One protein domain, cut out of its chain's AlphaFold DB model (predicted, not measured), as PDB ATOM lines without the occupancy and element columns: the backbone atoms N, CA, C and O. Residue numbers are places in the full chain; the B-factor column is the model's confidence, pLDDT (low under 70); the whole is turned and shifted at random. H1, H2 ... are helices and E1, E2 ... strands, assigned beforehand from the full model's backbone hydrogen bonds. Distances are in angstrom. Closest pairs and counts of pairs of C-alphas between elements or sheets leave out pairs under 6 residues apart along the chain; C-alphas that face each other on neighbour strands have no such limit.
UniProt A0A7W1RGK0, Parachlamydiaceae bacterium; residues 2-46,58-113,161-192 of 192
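What this domain is: This is residues 2 to 46, 58 to 113 and 161 to 192 of the 192 residues of a protein of Parachlamydiaceae bacterium (UniProt A0A7W1RGK0). A long, strongly twisted two-strand ribbon of E1 and E3 has the short strand E2 beside E3 at one end, where H5, H6 and the loops near them make a small head. Helix H1 folds back from the other end of the ribbon, its residues 2 to 14 sticking out, and a thin arm through H4 reaches away to H3, with residues 61 to 67 and 73 to 78 standing free. The printed part has 133 residues with six named helices and three named strands, in the order H1 E1 H2 H3 H4 E2 H5 H6 E3. The sheet runs E1 E3 E2, antiparallel, and the class is mixed, helices and strands. The whole is extended and flat, with a radius of gyration of the C-alphas of 22.4 A and spans of 58 by 58 by 26 A.

Where its parts are: Start with E3, residues 179 to 191: find C-alpha 179 at (154.942, 161.526, 79.552), from which the strand runs 36.1 A to C-alpha 191 at (136.339, 186.685, 97.572). Beside it look for E1, residues 27 to 37, 31.5 A long, and E2, residues 89 to 93, 13.0 A. H1, residues 2 to 22, begins at C-alpha 2 at (117.432, 173.032, 78.104) and is 30.3 A long. H4 is residues 74 to 81, 10.3 A. The short helices are H2, residues 43 to 46, H3, residues 58 to 61, H5, residues 103 to 106, and H6, residues 169 to 173.

How they stand to each other: E3 is the inner strand. E1 is its antiparallel neighbour at 158 degrees; look at N 29 and O 189, 2.8 A apart and within hydrogen-bond range. On E3 and E2, antiparallel at 119 degrees, N 90 and O 182 are within hydrogen-bond range at 2.9 A. H6 is on the sheet at a height of 6.8 A, only just over E3 with 3 of its 5 C-alphas; the closest C-alphas, those of Ala 171 and Val 179, are 4.6 A apart. H5 touches H6, the closest C-alphas being those of Cys 104 and Cys 170, 4.3 A. H1, H2, H3, H4 and H5 are not on the sheet. H2 and H4 are only just apart, their closest C-alphas 8.1 A away. In H1, H4 and H6 every O i to N i+4 pair is within hydrogen-bond range; H2, H3 and H5 are too short for such a pair.

The domain as a whole: The farthest C-alphas, those of Lys 63 and Ile 99, are 66.8 A apart. Residues 47 to 57 are not printed, with 33.0 A between C-alphas 46 and 58, nor are 114 to 160, with 9.2 A between C-alphas 113 and 161. The link from H3 to H4, 12 residues, is long. The mean pLDDT of the printed part is 90.4, and residue 40 alone is under 70.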
ATOM      1  N   LEU A   2     118.239 172.192  77.193       76.88
ATOM      2  CA  LEU A   2     117.432 173.032  78.104       76.88
ATOM      3  C   LEU A   2     117.884 173.045  79.584       76.88
ATOM      4  O   LEU A   2     117.883 174.102  80.203       76.88
ATOM      5  N   PHE A   3     118.312 171.908  80.144       84.44
ATOM      6  CA  PHE A   3     118.670 171.816  81.572       84.44
ATOM      7  C   PHE A   3     119.992 172.511  81.927       84.44
ATOM      8  O   PHE A   3     120.056 173.239  82.912       84.44
ATOM      9  N   ILE A   4     121.035 172.331  81.107       90.38
ATOM     10  CA  ILE A   4     122.353 172.958  81.325       90.38
ATOM     11  C   ILE A   4     122.213 174.484  81.293       90.38
ATOM     12  O   ILE A   4     122.733 175.186  82.157       90.38
ATOM     13  N   THR A   5     121.443 174.993  80.329       92.69
ATOM     14  CA  THR A   5     121.142 176.422  80.211       92.69
ATOM     15  C   THR A   5     120.341 176.942  81.404       92.69
ATOM     16  O   THR A   5     120.662 178.008  81.919       92.69
ATOM     17  N   ALA A   6     119.344 176.192  81.882       93.81
ATOM     18  CA  ALA A   6     118.556 176.581  83.051       93.81
ATOM     19  C   ALA A   6     119.403 176.651  84.333       93.81
ATOM     20  O   ALA A   6     119.293 177.621  85.077       93.81
ATOM     21  N   ILE A   7     120.288 175.672  84.562       93.94
ATOM     22  CA  ILE A   7     121.215 175.679  85.707       93.94
ATOM     23  C   ILE A   7     122.137 176.900  85.637       93.94
ATOM     24  O   ILE A   7     122.287 177.608  86.632       93.94
ATOM     25  N   ARG A   8     122.703 177.189  84.457       93.50
ATOM     26  CA  ARG A   8     123.543 178.375  84.246       93.50
ATOM     27  C   ARG A   8     122.791 179.665  84.581       93.50
ATOM     28  O   ARG A   8     123.303 180.469  85.350       93.50
ATOM     29  N   HIS A   9     121.576 179.841  84.056       95.50
ATOM     30  CA  HIS A   9     120.771 181.034  84.339       95.50
ATOM     31  C   HIS A   9     120.394 181.137  85.824       95.50
ATOM     32  O   HIS A   9     120.379 182.234  86.371       95.50
ATOM     33  N   GLY A  10     120.134 180.012  86.499       95.44
ATOM     34  CA  GLY A  10     119.892 179.994  87.943       95.44
ATOM     35  C   GLY A  10     121.100 180.489  88.744       95.44
ATOM     36  O   GLY A  10     120.944 181.306  89.647       95.44
ATOM     37  N   GLN A  11     122.308 180.055  88.375       91.94
ATOM     38  CA  GLN A  11     123.547 180.546  88.988       91.94
ATOM     39  C   GLN A  11     123.791 182.032  88.687       91.94
ATOM     40  O   GLN A  11     124.191 182.773  89.579       91.94
ATOM     41  N   GLU A  12     123.537 182.484  87.456       92.31
ATOM     42  CA  GLU A  12     123.638 183.900  87.070       92.31
ATOM     43  C   GLU A  12     122.671 184.785  87.865       92.31
ATOM     44  O   GLU A  12     123.084 185.820  88.386       92.31
ATOM     45  N   ALA A  13     121.415 184.356  88.014       95.12
ATOM     46  CA  ALA A  13     120.412 185.072  88.792       95.12
ATOM     47  C   ALA A  13     120.791 185.148  90.279       95.12
ATOM     48  O   ALA A  13     120.724 186.223  90.868       95.12
ATOM     49  N   ALA A  14     121.238 184.034  90.868       92.62
ATOM     50  CA  ALA A  14     121.684 184.006  92.259       92.62
ATOM     51  C   ALA A  14     122.853 184.974  92.502       92.62
ATOM     52  O   ALA A  14     122.811 185.735  93.463       92.62
ATOM     53  N   ARG A  15     123.847 185.005  91.599       88.38
ATOM     54  CA  ARG A  15     124.968 185.956  91.681       88.38
ATOM     55  C   ARG A  15     124.507 187.403  91.568       88.38
ATOM     56  O   ARG A  15     124.946 188.232  92.346       88.38
ATOM     57  N   SER A  16     123.605 187.709  90.637       91.81
ATOM     58  CA  SER A  16     123.091 189.074  90.482       91.81
ATOM     59  C   SER A  16     122.343 189.568  91.722       91.81
ATOM     60  O   SER A  16     122.438 190.747  92.042       91.81
ATOM     61  N   ILE A  17     121.586 188.693  92.391       93.25
ATOM     62  CA  ILE A  17     120.886 189.031  93.639       93.25
ATOM     63  C   ILE A  17     121.899 189.255  94.762       93.25
ATOM     64  O   ILE A  17     121.782 190.222  95.505       93.25
ATOM     65  N   ASP A  18     122.897 188.379  94.879       90.75
ATOM     66  CA  ASP A  18     123.950 188.499  95.886       90.75
ATOM     67  C   ASP A  18     124.748 189.806  95.730       90.75
ATOM     68  O   ASP A  18     124.936 190.531  96.705       90.75
ATOM     69  N   GLU A  19     125.112 190.165  94.493       91.31
ATOM     70  CA  GLU A  19     125.780 191.433  94.170       91.31
ATOM     71  C   GLU A  19     124.947 192.660  94.594       91.31
ATOM     72  O   GLU A  19     125.481 193.598  95.189       91.31
ATOM     73  N   ASP A  20     123.636 192.650  94.320       93.19
ATOM     74  CA  ASP A  20     122.714 193.734  94.692       93.19
ATOM     75  C   ASP A  20     122.554 193.858  96.217       93.19
ATOM     76  O   ASP A  20     122.584 194.959  96.766       93.19
ATOM     77  N   LEU A  21     122.451 192.724  96.918       93.19
ATOM     78  CA  LEU A  21     122.284 192.690  98.372       93.19
ATOM     79  C   LEU A  21     123.555 193.084  99.133       93.19
ATOM     80  O   LEU A  21     123.461 193.742 100.170       93.19
ATOM     81  N   GLN A  22     124.731 192.671  98.657       88.62
ATOM     82  CA  GLN A  22     126.002 192.946  99.331       88.62
ATOM     83  C   GLN A  22     126.606 194.301  98.939       88.62
ATOM     84  O   GLN A  22     127.447 194.831  99.666       88.62
ATOM     85  N   GLY A  23     126.206 194.875  97.797       90.75
ATOM     86  CA  GLY A  23     126.842 196.075  97.242       90.75
ATOM     87  C   GLY A  23     128.302 195.843  96.830       90.75
ATOM     88  O   GLY A  23     129.054 196.799  96.632       90.75
ATOM     89  N   ALA A  24     128.705 194.578  96.716       86.44
ATOM     90  CA  ALA A  24     130.027 194.121  96.331       86.44
ATOM     91  C   ALA A  24     129.888 193.128  95.177       86.44
ATOM     92  O   ALA A  24     128.865 192.465  95.022       86.44
ATOM     93  N   LYS A  25     130.923 193.045  94.343       86.62
ATOM     94  CA  LYS A  25     130.979 192.100  93.228       86.62
ATOM     95  C   LYS A  25     132.037 191.045  93.542       86.62
ATOM     96  O   LYS A  25     133.189 191.252  93.144       86.62
ATOM     97  N   PRO A  26     131.687 189.965  94.268       83.19
ATOM     98  CA  PRO A  26     132.657 188.949  94.636       83.19
ATOM     99  C   PRO A  26     133.249 188.336  93.371       83.19
ATOM    100  O   PRO A  26     132.534 187.971  92.431       83.19
ATOM    101  N   TYR A  27     134.573 188.238  93.327       86.00
ATOM    102  CA  TYR A  27     135.266 187.580  92.231       86.00
ATOM    103  C   TYR A  27     135.586 186.136  92.612       86.00
ATOM    104  O   TYR A  27     135.716 185.777  93.786       86.00
ATOM    105  N   GLN A  28     135.673 185.288  91.594       87.56
ATOM    106  CA  GLN A  28     135.940 183.871  91.766       87.56
ATOM    107  C   GLN A  28     137.435 183.616  91.593       87.56
ATOM    108  O   GLN A  28     137.985 183.812  90.510       87.56
ATOM    109  N   GLU A  29     138.080 183.139  92.649       91.19
ATOM    110  CA  GLU A  29     139.423 182.583  92.567       91.19
ATOM    111  C   GLU A  29     139.339 181.108  92.197       91.19
ATOM    112  O   GLU A  29     138.640 180.321  92.841       91.19
ATOM    113  N   PHE A  30     140.062 180.740  91.142       91.88
ATOM    114  CA  PHE A  30     140.294 179.357  90.759       91.88
ATOM    115  C   PHE A  30     141.675 178.935  91.240       91.88
ATOM    116  O   PHE A  30     142.675 179.568  90.899       91.88
ATOM    117  N   VAL A  31     141.726 177.841  91.990       90.25
ATOM    118  CA  VAL A  31     142.979 177.182  92.355       90.25
ATOM    119  C   VAL A  31     142.940 175.794  91.748       90.25
ATOM    120  O   VAL A  31     142.087 174.994  92.124       90.25
ATOM    121  N   GLY A  32     143.839 175.537  90.803       89.94
ATOM    122  CA  GLY A  32     144.064 174.220  90.220       89.94
ATOM    123  C   GLY A  32     145.459 173.725  90.579       89.94
ATOM    124  O   GLY A  32     146.424 174.476  90.445       89.94
ATOM    125  N   GLU A  33     145.559 172.479  91.018       90.62
ATOM    126  CA  GLU A  33     146.812 171.802  91.329       90.62
ATOM    127  C   GLU A  33     146.919 170.536  90.479       90.62
ATOM    128  O   GLU A  33     145.956 169.778  90.347       90.62
ATOM    129  N   PHE A  34     148.090 170.326  89.881       90.69
ATOM    130  CA  PHE A  34     148.410 169.112  89.143       90.69
ATOM    131  C   PHE A  34     149.391 168.296  89.970       90.69
ATOM    132  O   PHE A  34     150.493 168.756  90.263       90.69
ATOM    133  N   THR A  35     148.980 167.089  90.341       93.50
ATOM    134  CA  THR A  35     149.823 166.139  91.063       93.50
ATOM    135  C   THR A  35     150.157 164.985  90.141       93.50
ATOM    136  O   THR A  35     149.254 164.291  89.671       93.50
ATOM    137  N   GLU A  36     151.444 164.751  89.894       93.81
ATOM    138  CA  GLU A  36     151.884 163.543  89.201       93.81
ATOM    139  C   GLU A  36     151.478 162.314  90.022       93.81
ATOM    140  O   GLU A  36     151.767 162.204  91.217       93.81
ATOM    141  N   ILE A  37     150.801 161.376  89.372       92.19
ATOM    142  CA  ILE A  37     150.401 160.105  89.953       92.19
ATOM    143  C   ILE A  37     151.032 158.956  89.178       92.19
ATOM    144  O   ILE A  37     151.207 158.992  87.958       92.19
ATOM    145  N   THR A  38     151.314 157.869  89.886       86.25
ATOM    146  CA  THR A  38     151.744 156.640  89.228       86.25
ATOM    147  C   THR A  38     150.615 156.144  88.312       86.25
ATOM    148  O   THR A  38     149.462 156.105  88.754       86.25
ATOM    149  N   PRO A  39     150.903 155.715  87.069       75.06
ATOM    150  CA  PRO A  39     149.901 155.238  86.109       75.06
ATOM    151  C   PRO A  39     149.336 153.848  86.476       75.06
ATOM    152  O   PRO A  39     149.309 152.930  85.663       75.06
ATOM    153  N   ILE A  40     148.882 153.653  87.714       68.06
ATOM    154  CA  ILE A  40     148.343 152.386  88.215       68.06
ATOM    155  C   ILE A  40     146.835 152.396  87.994       68.06
ATOM    156  O   ILE A  40     146.046 152.630  88.907       68.06
ATOM    157  N   ARG A  41     146.423 152.151  86.752       75.88
ATOM    158  CA  ARG A  41     145.029 151.832  86.452       75.88
ATOM    159  C   ARG A  41     144.895 150.337  86.234       75.88
ATOM    160  O   ARG A  41     145.657 149.750  85.465       75.88
ATOM    161  N   ASP A  42     143.902 149.721  86.870       76.19
ATOM    162  CA  ASP A  42     143.571 148.328  86.586       76.19
ATOM    163  C   ASP A  42     143.085 148.197  85.137       76.19
ATOM    164  O   ASP A  42     141.972 148.592  84.797       76.19
ATOM    165  N   LYS A  43     143.926 147.606  84.283       76.56
ATOM    166  CA  LYS A  43     143.702 147.431  82.840       76.56
ATOM    167  C   LYS A  43     142.550 146.470  82.517       76.56
ATOM    168  O   LYS A  43     142.178 146.346  81.348       76.56
ATOM    169  N   THR A  44     141.954 145.814  83.516       75.12
ATOM    170  CA  THR A  44     140.748 144.995  83.336       75.12
ATOM    171  C   THR A  44     139.544 145.806  82.865       75.12
ATOM    172  O   THR A  44     138.633 145.210  82.295       75.12
ATOM    173  N   TYR A  45     139.550 147.142  82.987       72.69
ATOM    174  CA  TYR A  45     138.436 147.991  82.543       72.69
ATOM    175  C   TYR A  45     138.031 147.780  81.074       72.69
ATOM    176  O   TYR A  45     136.860 147.946  80.743       72.69
ATOM    177  N   LEU A  46     138.965 147.370  80.202       71.56
ATOM    178  CA  LEU A  46     138.686 147.033  78.797       71.56
ATOM    179  C   LEU A  46     137.844 145.757  78.642       71.56
ATOM    180  O   LEU A  46     137.192 145.560  77.622       71.56
ATOM    181  N   PRO A  58     109.003 142.358  89.816       94.19
ATOM    182  CA  PRO A  58     107.765 143.126  89.647       94.19
ATOM    183  C   PRO A  58     106.682 142.812  90.691       94.19
ATOM    184  O   PRO A  58     105.984 143.712  91.147       94.19
ATOM    185  N   SER A  59     106.579 141.554  91.129       94.88
ATOM    186  CA  SER A  59     105.598 141.115  92.130       94.88
ATOM    187  C   SER A  59     105.835 141.691  93.529       94.88
ATOM    188  O   SER A  59     104.891 141.770  94.317       94.88
ATOM    189  N   ILE A  60     107.071 142.088  93.839       92.75
ATOM    190  CA  ILE A  60     107.440 142.760  95.087       92.75
ATOM    191  C   ILE A  60     107.287 144.279  94.929       92.75
ATOM    192  O   ILE A  60     106.716 144.910  95.816       92.75
ATOM    193  N   ARG A  61     107.702 144.845  93.783       92.19
ATOM    194  CA  ARG A  61     107.625 146.294  93.492       92.19
ATOM    195  C   ARG A  61     106.216 146.866  93.659       92.19
ATOM    196  O   ARG A  61     106.070 147.975  94.139       92.19
ATOM    197  N   ILE A  62     105.174 146.113  93.296       93.56
ATOM    198  CA  ILE A  62     103.778 146.577  93.430       93.56
ATOM    199  C   ILE A  62     103.268 146.604  94.881       93.56
ATOM    200  O   ILE A  62     102.170 147.092  95.130       93.56
ATOM    201  N   LYS A  63     104.015 146.026  95.831       95.50
ATOM    202  CA  LYS A  63     103.588 145.853  97.230       95.50
ATOM    203  C   LYS A  63     104.286 146.806  98.201       95.50
ATOM    204  O   LYS A  63     104.001 146.750  99.393       95.50
ATOM    205  N   ASN A  64     105.229 147.621  97.736       93.81
ATOM    206  CA  ASN A  64     105.994 148.534  98.579       93.81
ATOM    207  C   ASN A  64     106.470 149.763  97.787       93.81
ATOM    208  O   ASN A  64     106.364 149.797  96.568       93.81
ATOM    209  N   ASN A  65     107.023 150.744  98.500       93.50
ATOM    210  CA  ASN A  65     107.620 151.950  97.920       93.50
ATOM    211  C   ASN A  65     109.153 151.969  98.078       93.50
ATOM    212  O   ASN A  65     109.759 153.034  98.156       93.50
ATOM    213  N   ASN A  66     109.786 150.802  98.202       91.62
ATOM    214  CA  ASN A  66     111.237 150.698  98.336       91.62
ATOM    215  C   ASN A  66     111.925 150.945  96.982       91.62
ATOM    216  O   ASN A  66     111.308 150.839  95.921       91.62
ATOM    217  N   MET A  67     113.233 151.214  97.021       90.25
ATOM    218  CA  MET A  67     114.066 151.373  95.823       90.25
ATOM    219  C   MET A  67     113.962 150.157  94.897       90.25
ATOM    220  O   MET A  67     114.166 149.022  95.321       90.25
ATOM    221  N   VAL A  68     113.645 150.399  93.624       92.88
ATOM    222  CA  VAL A  68     113.478 149.339  92.616       92.88
ATOM    223  C   VAL A  68     114.810 148.676  92.275       92.88
ATOM    224  O   VAL A  68     114.870 147.451  92.143       92.88
ATOM    225  N   GLU A  69     115.851 149.489  92.124       94.00
ATOM    226  CA  GLU A  69     117.231 149.058  91.925       94.00
ATOM    227  C   GLU A  69     117.877 148.805  93.286       94.00
ATOM    228  O   GLU A  69     117.771 149.621  94.204       94.00
ATOM    229  N   ASN A  70     118.525 147.655  93.420       90.88
ATOM    230  CA  ASN A  70     119.345 147.348  94.579       90.88
ATOM    231  C   ASN A  70     120.710 148.026  94.426       90.88
ATOM    232  O   ASN A  70     121.153 148.333  93.321       90.88
ATOM    233  N   ASN A  71     121.416 148.205  95.536       91.38
ATOM    234  CA  ASN A  71     122.810 148.631  95.476       91.38
ATOM    235  C   ASN A  71     123.687 147.494  94.936       91.38
ATOM    236  O   ASN A  71     123.408 146.320  95.192       91.38
ATOM    237  N   TYR A  72     124.770 147.850  94.247       91.31
ATOM    238  CA  TYR A  72     125.867 146.917  94.000       91.31
ATOM    239  C   TYR A  72     126.467 146.438  95.325       91.31
ATOM    240  O   TYR A  72     126.522 147.200  96.299       91.31
ATOM    241  N   THR A  73     126.974 145.206  95.356       92.25
ATOM    242  CA  THR A  73     127.901 144.806  96.424       92.25
ATOM    243  C   THR A  73     129.199 145.612  96.327       92.25
ATOM    244  O   THR A  73     129.462 146.277  95.323       92.25
ATOM    245  N   ALA A  74     130.041 145.573  97.362       90.50
ATOM    246  CA  ALA A  74     131.328 146.268  97.329       90.50
ATOM    247  C   ALA A  74     132.216 145.777  96.167       90.50
ATOM    248  O   ALA A  74     132.874 146.575  95.499       90.50
ATOM    249  N   GLU A  75     132.184 144.475  95.888       88.94
ATOM    250  CA  GLU A  75     132.921 143.825  94.806       88.94
ATOM    251  C   GLU A  75     132.396 144.261  93.435       88.94
ATOM    252  O   GLU A  75     133.176 144.663  92.570       88.94
ATOM    253  N   GLU A  76     131.073 144.241  93.247       89.06
ATOM    254  CA  GLU A  76     130.429 144.709  92.017       89.06
ATOM    255  C   GLU A  76     130.694 146.200  91.786       89.06
ATOM    256  O   GLU A  76     131.029 146.602  90.672       89.06
ATOM    257  N   ALA A  77     130.600 147.022  92.835       89.19
ATOM    258  CA  ALA A  77     130.868 148.452  92.763       89.19
ATOM    259  C   ALA A  77     132.317 148.720  92.345       89.19
ATOM    260  O   ALA A  77     132.549 149.517  91.436       89.19
ATOM    261  N   HIS A  78     133.287 148.020  92.945       85.19
ATOM    262  CA  HIS A  78     134.691 148.127  92.558       85.19
ATOM    263  C   HIS A  78     134.892 147.726  91.090       85.19
ATOM    264  O   HIS A  78     135.443 148.503  90.306       85.19
ATOM    265  N   GLN A  79     134.348 146.579  90.679       85.19
ATOM    266  CA  GLN A  79     134.442 146.100  89.302       85.19
ATOM    267  C   GLN A  79     133.833 147.097  88.304       85.19
ATOM    268  O   GLN A  79     134.472 147.438  87.308       85.19
ATOM    269  N   GLN A  80     132.623 147.601  88.563       85.75
ATOM    270  CA  GLN A  80     131.966 148.578  87.691       85.75
ATOM    271  C   GLN A  80     132.697 149.930  87.689       85.75
ATOM    272  O   GLN A  80     132.752 150.583  86.644       85.75
ATOM    273  N   SER A  81     133.317 150.328  88.808       85.38
ATOM    274  CA  SER A  81     134.072 151.583  88.921       85.38
ATOM    275  C   SER A  81     135.321 151.627  88.039       85.38
ATOM    276  O   SER A  81     135.667 152.703  87.551       85.38
ATOM    277  N   ASN A  82     135.935 150.475  87.722       81.44
ATOM    278  CA  ASN A  82     137.098 150.405  86.824       81.44
ATOM    279  C   ASN A  82     136.813 151.016  85.437       81.44
ATOM    280  O   ASN A  82     137.723 151.498  84.755       81.44
ATOM    281  N   ARG A  83     135.539 151.059  85.023       79.38
ATOM    282  CA  ARG A  83     135.089 151.662  83.758       79.38
ATOM    283  C   ARG A  83     135.102 153.195  83.770       79.38
ATOM    284  O   ARG A  83     134.985 153.797  82.705       79.38
ATOM    285  N   CYS A  84     135.242 153.833  84.935       82.50
ATOM    286  CA  CYS A  84     135.377 155.283  85.046       82.50
ATOM    287  C   CYS A  84     136.577 155.754  84.221       82.50
ATOM    288  O   CYS A  84     137.690 155.283  84.427       82.50
ATOM    289  N   LEU A  85     136.377 156.698  83.301       77.75
ATOM    290  CA  LEU A  85     137.457 157.217  82.457       77.75
ATOM    291  C   LEU A  85     138.453 158.108  83.213       77.75
ATOM    292  O   LEU A  85     139.429 158.519  82.611       77.75
ATOM    293  N   GLN A  86     138.242 158.381  84.507       84.12
ATOM    294  CA  GLN A  86     139.107 159.237  85.327       84.12
ATOM    295  C   GLN A  86     139.348 160.603  84.668       84.12
ATOM    296  O   GLN A  86     140.483 160.998  84.445       84.12
ATOM    297  N   CYS A  87     138.278 161.339  84.339       84.06
ATOM    298  CA  CYS A  87     138.367 162.604  83.590       84.06
ATOM    299  C   CYS A  87     139.258 163.679  84.242       84.06
ATOM    300  O   CYS A  87     139.702 164.588  83.554       84.06
ATOM    301  N   HIS A  88     139.515 163.563  85.546       88.00
ATOM    302  CA  HIS A  88     140.413 164.424  86.316       88.00
ATOM    303  C   HIS A  88     141.894 164.021  86.198       88.00
ATOM    304  O   HIS A  88     142.747 164.707  86.737       88.00
ATOM    305  N   VAL A  89     142.219 162.928  85.501       91.12
ATOM    306  CA  VAL A  89     143.591 162.466  85.266       91.12
ATOM    307  C   VAL A  89     143.913 162.573  83.782       91.12
ATOM    308  O   VAL A  89     143.182 162.040  82.945       91.12
ATOM    309  N   SER A  90     145.019 163.219  83.425       91.94
ATOM    310  CA  SER A  90     145.441 163.397  82.030       91.94
ATOM    311  C   SER A  90     146.902 163.007  81.836       91.94
ATOM    312  O   SER A  90     147.708 163.261  82.726       91.94
ATOM    313  N   PRO A  91     147.284 162.437  80.678       93.56
ATOM    314  CA  PRO A  91     148.691 162.336  80.346       93.56
ATOM    315  C   PRO A  91     149.246 163.729  80.023       93.56
ATOM    316  O   PRO A  91     148.682 164.434  79.182       93.56
ATOM    317  N   VAL A  92     150.347 164.105  80.668       94.06
ATOM    318  CA  VAL A  92     151.032 165.392  80.479       94.06
ATOM    319  C   VAL A  92     152.363 165.145  79.779       94.06
ATOM    320  O   VAL A  92     153.085 164.208  80.108       94.06
ATOM    321  N   PHE A  93     152.665 165.951  78.757       95.12
ATOM    322  CA  PHE A  93     153.814 165.747  77.874       95.12
ATOM    323  C   PHE A  93     154.848 166.853  78.072       95.12
ATOM    324  O   PHE A  93     154.557 168.030  77.871       95.12
ATOM    325  N   ASN A  94     156.083 166.468  78.380       94.69
ATOM    326  CA  ASN A  94     157.221 167.367  78.464       94.69
ATOM    327  C   ASN A  94     158.089 167.258  77.202       94.69
ATOM    328  O   ASN A  94     158.850 166.302  77.017       94.69
ATOM    329  N   GLY A  95     158.000 168.271  76.336       92.31
ATOM    330  CA  GLY A  95     158.762 168.336  75.087       92.31
ATOM    331  C   GLY A  95     160.283 168.330  75.272       92.31
ATOM    332  O   GLY A  95     160.984 167.825  74.399       92.31
ATOM    333  N   ASN A  96     160.797 168.804  76.413       92.94
ATOM    334  CA  ASN A  96     162.238 168.876  76.685       92.94
ATOM    335  C   ASN A  96     162.861 167.510  77.002       92.94
ATOM    336  O   ASN A  96     164.050 167.308  76.781       92.94
ATOM    337  N   LEU A  97     162.063 166.565  77.510       96.31
ATOM    338  CA  LEU A  97     162.501 165.194  77.803       96.31
ATOM    339  C   LEU A  97     162.221 164.231  76.639       96.31
ATOM    340  O   LEU A  97     162.694 163.091  76.627       96.31
ATOM    341  N   CYS A  98     161.407 164.650  75.669       96.00
ATOM    342  CA  CYS A  98     160.953 163.797  74.582       96.00
ATOM    343  C   CYS A  98     162.056 163.582  73.537       96.00
ATOM    344  O   CYS A  98     162.433 164.490  72.802       96.00
ATOM    345  N   ILE A  99     162.497 162.332  73.384       95.94
ATOM    346  CA  ILE A  99     163.481 161.926  72.363       95.94
ATOM    347  C   ILE A  99     162.849 161.559  71.010       95.94
ATOM    348  O   ILE A  99     163.508 160.960  70.164       95.94
ATOM    349  N   LYS A 100     161.561 161.871  70.807       94.75
ATOM    350  CA  LYS A 100     160.824 161.641  69.548       94.75
ATOM    351  C   LYS A 100     160.854 160.179  69.059       94.75
ATOM    352  O   LYS A 100     160.829 159.919  67.864       94.75
ATOM    353  N   CYS A 101     160.860 159.210  69.980       96.31
ATOM    354  CA  CYS A 101     160.929 157.777  69.656       96.31
ATOM    355  C   CYS A 101     159.604 157.154  69.175       96.31
ATOM    356  O   CYS A 101     159.564 155.955  68.923       96.31
ATOM    357  N   ASN A 102     158.518 157.932  69.119       96.06
ATOM    358  CA  ASN A 102     157.160 157.503  68.752       96.06
ATOM    359  C   ASN A 102     156.485 156.457  69.673       96.06
ATOM    360  O   ASN A 102     155.326 156.112  69.468       96.06
ATOM    361  N   GLY A 103     157.139 156.010  70.751       97.50
ATOM    362  CA  GLY A 103     156.624 154.918  71.589       97.50
ATOM    363  C   GLY A 103     155.249 155.167  72.229       97.50
ATOM    364  O   GLY A 103     154.467 154.228  72.371       97.50
ATOM    365  N   CYS A 104     154.920 156.412  72.597       97.31
ATOM    366  CA  CYS A 104     153.602 156.756  73.147       97.31
ATOM    367  C   CYS A 104     152.476 156.689  72.103       97.31
ATOM    368  O   CYS A 104     151.344 156.369  72.459       97.31
ATOM    369  N   VAL A 105     152.787 156.965  70.833       97.94
ATOM    370  CA  VAL A 105     151.850 156.848  69.710       97.94
ATOM    371  C   VAL A 105     151.556 155.372  69.459       97.94
ATOM    372  O   VAL A 105     150.394 154.974  69.462       97.94
ATOM    373  N   ASP A 106     152.603 154.548  69.365       97.19
ATOM    374  CA  ASP A 106     152.483 153.123  69.029       97.19
ATOM    375  C   ASP A 106     151.733 152.305  70.089       97.19
ATOM    376  O   ASP A 106     151.039 151.342  69.769       97.19
ATOM    377  N   VAL A 107     151.865 152.666  71.368       95.69
ATOM    378  CA  VAL A 107     151.198 151.948  72.469       95.69
ATOM    379  C   VAL A 107     149.742 152.378  72.671       95.69
ATOM    380  O   VAL A 107     149.025 151.765  73.463       95.69
ATOM    381  N   CYS A 108     149.291 153.452  72.017       94.69
ATOM    382  CA  CYS A 108     147.971 154.009  72.269       94.69
ATOM    383  C   CYS A 108     146.865 153.105  71.689       94.69
ATOM    384  O   CYS A 108     146.743 153.000  70.470       94.69
ATOM    385  N   PRO A 109     145.986 152.512  72.522       92.38
ATOM    386  CA  PRO A 109     144.960 151.583  72.040       92.38
ATOM    387  C   PRO A 109     143.844 152.277  71.245       92.38
ATOM    388  O   PRO A 109     143.125 151.625  70.496       92.38
ATOM    389  N   CYS A 110     143.692 153.593  71.411       93.06
ATOM    390  CA  CYS A 110     142.657 154.395  70.761       93.06
ATOM    391  C   CYS A 110     143.189 155.204  69.574       93.06
ATOM    392  O   CYS A 110     142.427 155.958  68.978       93.06
ATOM    393  N   ASN A 111     144.488 155.095  69.260       96.06
ATOM    394  CA  ASN A 111     145.153 155.909  68.239       96.06
ATOM    395  C   ASN A 111     144.906 157.427  68.415       96.06
ATOM    396  O   ASN A 111     144.720 158.165  67.448       96.06
ATOM    397  N   CYS A 112     144.865 157.894  69.670       96.50
ATOM    398  CA  CYS A 112     144.544 159.284  70.007       96.50
ATOM    399  C   CYS A 112     145.767 160.215  70.016       96.50
ATOM    400  O   CYS A 112     145.627 161.400  70.296       96.50
ATOM    401  N   LEU A 113     146.971 159.696  69.762       97.38
ATOM    402  CA  LEU A 113     148.218 160.461  69.773       97.38
ATOM    403  C   LEU A 113     148.842 160.457  68.380       97.38
ATOM    404  O   LEU A 113     148.835 159.428  67.709       97.38
ATOM    405  N   GLU A 161     141.543 164.476  72.547       92.19
ATOM    406  CA  GLU A 161     140.902 164.336  73.858       92.19
ATOM    407  C   GLU A 161     139.644 163.465  73.808       92.19
ATOM    408  O   GLU A 161     139.371 162.765  74.784       92.19
ATOM    409  N   ASP A 162     138.930 163.439  72.682       92.25
ATOM    410  CA  ASP A 162     137.674 162.696  72.540       92.25
ATOM    411  C   ASP A 162     137.926 161.184  72.458       92.25
ATOM    412  O   ASP A 162     137.111 160.374  72.903       92.25
ATOM    413  N   LEU A 163     139.089 160.791  71.930       92.94
ATOM    414  CA  LEU A 163     139.513 159.392  71.846       92.94
ATOM    415  C   LEU A 163     140.337 158.926  73.054       92.94
ATOM    416  O   LEU A 163     140.517 157.723  73.260       92.94
ATOM    417  N   CYS A 164     140.888 159.841  73.852       91.94
ATOM    418  CA  CYS A 164     141.780 159.475  74.945       91.94
ATOM    419  C   CYS A 164     141.016 158.884  76.138       91.94
ATOM    420  O   CYS A 164     140.404 159.589  76.934       91.94
ATOM    421  N   ILE A 165     141.165 157.578  76.353       89.19
ATOM    422  CA  ILE A 165     140.552 156.865  77.488       89.19
ATOM    423  C   ILE A 165     141.348 156.948  78.801       89.19
ATOM    424  O   ILE A 165     141.009 156.253  79.761       89.19
ATOM    425  N   ARG A 166     142.423 157.753  78.841       90.44
ATOM    426  CA  ARG A 166     143.255 158.004  80.039       90.44
ATOM    427  C   ARG A 166     143.770 156.702  80.669       90.44
ATOM    428  O   ARG A 166     143.637 156.443  81.860       90.44
ATOM    429  N   CYS A 167     144.328 155.835  79.824       89.31
ATOM    430  CA  CYS A 167     144.794 154.504  80.217       89.31
ATOM    431  C   CYS A 167     146.203 154.468  80.827       89.31
ATOM    432  O   CYS A 167     146.595 153.423  81.332       89.31
ATOM    433  N   GLY A 168     146.982 155.549  80.719       91.62
ATOM    434  CA  GLY A 168     148.352 155.625  81.241       91.62
ATOM    435  C   GLY A 168     149.421 154.869  80.443       91.62
ATOM    436  O   GLY A 168     150.604 155.041  80.714       91.62
ATOM    437  N   LEU A 169     149.055 154.096  79.413       92.94
ATOM    438  CA  LEU A 169     150.018 153.284  78.648       92.94
ATOM    439  C   LEU A 169     151.115 154.116  77.963       92.94
ATOM    440  O   LEU A 169     152.245 153.654  77.836       92.94
ATOM    441  N   CYS A 170     150.801 155.344  77.539       95.56
ATOM    442  CA  CYS A 170     151.782 156.268  76.966       95.56
ATOM    443  C   CYS A 170     152.852 156.698  77.982       95.56
ATOM    444  O   CYS A 170     154.022 156.777  77.606       95.56
ATOM    445  N   ALA A 171     152.464 156.923  79.241       95.62
ATOM    446  CA  ALA A 171     153.376 157.234  80.337       95.62
ATOM    447  C   ALA A 171     154.240 156.017  80.695       95.62
ATOM    448  O   ALA A 171     155.462 156.120  80.714       95.62
ATOM    449  N   GLU A 172     153.631 154.833  80.846       94.06
ATOM    450  CA  GLU A 172     154.368 153.588  81.124       94.06
ATOM    451  C   GLU A 172     155.399 153.240  80.037       94.06
ATOM    452  O   GLU A 172     156.478 152.726  80.327       94.06
ATOM    453  N   LYS A 173     155.064 153.487  78.765       95.62
ATOM    454  CA  LYS A 173     155.936 153.170  77.627       95.62
ATOM    455  C   LYS A 173     157.088 154.163  77.462       95.62
ATOM    456  O   LYS A 173     158.054 153.839  76.767       95.62
ATOM    457  N   CYS A 174     156.980 155.369  78.019       96.81
ATOM    458  CA  CYS A 174     157.928 156.442  77.763       96.81
ATOM    459  C   CYS A 174     159.296 156.144  78.408       96.81
ATOM    460  O   CYS A 174     159.399 156.120  79.632       96.81
ATOM    461  N   PRO A 175     160.379 155.975  77.623       97.00
ATOM    462  CA  PRO A 175     161.684 155.603  78.176       97.00
ATOM    463  C   PRO A 175     162.376 156.744  78.933       97.00
ATOM    464  O   PRO A 175     163.285 156.493  79.715       97.00
ATOM    465  N   THR A 176     161.972 157.992  78.685       97.31
ATOM    466  CA  THR A 176     162.581 159.193  79.274       97.31
ATOM    467  C   THR A 176     161.682 159.893  80.283       97.31
ATOM    468  O   THR A 176     162.023 160.983  80.726       97.31
ATOM    469  N   GLN A 177     160.525 159.301  80.615       95.31
ATOM    470  CA  GLN A 177     159.514 159.924  81.484       95.31
ATOM    471  C   GLN A 177     159.058 161.303  80.969       95.31
ATOM    472  O   GLN A 177     158.615 162.163  81.719       95.31
ATOM    473  N   ALA A 178     159.125 161.513  79.651       97.12
ATOM    474  CA  ALA A 178     158.572 162.691  78.990       97.12
ATOM    475  C   ALA A 178     157.037 162.714  78.982       97.12
ATOM    476  O   ALA A 178     156.451 163.698  78.541       97.12
ATOM    477  N   VAL A 179     156.392 161.622  79.398       96.31
ATOM    478  CA  VAL A 179     154.942 161.526  79.552       96.31
ATOM    479  C   VAL A 179     154.650 161.029  80.959       96.31
ATOM    480  O   VAL A 179     155.083 159.932  81.312       96.31
ATOM    481  N   THR A 180     153.914 161.819  81.730       95.25
ATOM    482  CA  THR A 180     153.445 161.496  83.085       95.25
ATOM    483  C   THR A 180     151.923 161.385  83.089       95.25
ATOM    484  O   THR A 180     151.276 161.688  82.085       95.25
ATOM    485  N   MET A 181     151.340 160.901  84.185       94.44
ATOM    486  CA  MET A 181     149.898 160.984  84.421       94.44
ATOM    487  C   MET A 181     149.670 161.947  85.572       94.44
ATOM    488  O   MET A 181     150.122 161.676  86.676       94.44
ATOM    489  N   ASP A 182     148.932 163.021  85.327       94.38
ATOM    490  CA  ASP A 182     148.721 164.057  86.327       94.38
ATOM    491  C   ASP A 182     147.245 164.107  86.702       94.38
ATOM    492  O   ASP A 182     146.361 164.142  85.837       94.38
ATOM    493  N   LEU A 183     146.991 164.096  88.004       92.88
ATOM    494  CA  LEU A 183     145.692 164.331  88.603       92.88
ATOM    495  C   LEU A 183     145.501 165.833  88.803       92.88
ATOM    496  O   LEU A 183     146.325 166.486  89.436       92.88
ATOM    497  N   MET A 184     144.411 166.361  88.259       91.00
ATOM    498  CA  MET A 184     144.012 167.750  88.408       91.00
ATOM    499  C   MET A 184     142.965 167.866  89.511       91.00
ATOM    500  O   MET A 184     141.804 167.497  89.313       91.00
ATOM    501  N   ASP A 185     143.369 168.438  90.637       90.25
ATOM    502  CA  ASP A 185     142.453 168.903  91.668       90.25
ATOM    503  C   ASP A 185     142.173 170.385  91.463       90.25
ATOM    504  O   ASP A 185     143.050 171.163  91.084       90.25
ATOM    505  N   TYR A 186     140.930 170.796  91.701       90.19
ATOM    506  CA  TYR A 186     140.588 172.205  91.651       90.19
ATOM    507  C   TYR A 186     139.572 172.596  92.710       90.19
ATOM    508  O   TYR A 186     138.701 171.824  93.113       90.19
ATOM    509  N   SER A 187     139.666 173.848  93.138       90.12
ATOM    510  CA  SER A 187     138.694 174.474  94.017       90.12
ATOM    511  C   SER A 187     138.388 175.888  93.549       90.12
ATOM    512  O   SER A 187     139.186 176.537  92.867       90.12
ATOM    513  N   PHE A 188     137.204 176.355  93.927       89.44
ATOM    514  CA  PHE A 188     136.793 177.732  93.724       89.44
ATOM    515  C   PHE A 188     136.562 178.386  95.077       89.44
ATOM    516  O   PHE A 188     135.967 177.777  95.969       89.44
ATOM    517  N   ARG A 189     137.004 179.631  95.217       88.25
ATOM    518  CA  ARG A 189     136.708 180.471  96.380       88.25
ATOM    519  C   ARG A 189     136.125 181.788  95.893       88.25
ATOM    520  O   ARG A 189     136.614 182.353  94.922       88.25
ATOM    521  N   TRP A 190     135.067 182.242  96.550       84.38
ATOM    522  CA  TRP A 190     134.497 183.565  96.315       84.38
ATOM    523  C   TRP A 190     135.130 184.541  97.301       84.38
ATOM    524  O   TRP A 190     135.167 184.254  98.498       84.38
ATOM    525  N   ILE A 191     135.666 185.645  96.790       83.62
ATOM    526  CA  ILE A 191     136.339 186.685  97.572       83.62
ATOM    527  C   ILE A 191     135.678 188.028  97.264       83.62
ATOM    528  O   ILE A 191     135.492 188.363  96.092       83.62
ATOM    529  N   GLY A 192     135.393 188.806  98.307       74.81
ATOM    530  CA  GLY A 192     134.762 190.124  98.214       74.81
ATOM    531  C   GLY A 192     133.407 190.104  98.877       74.81
ATOM    532  O   GLY A 192     132.433 190.360  98.142       74.81
TER     533      GLY A 192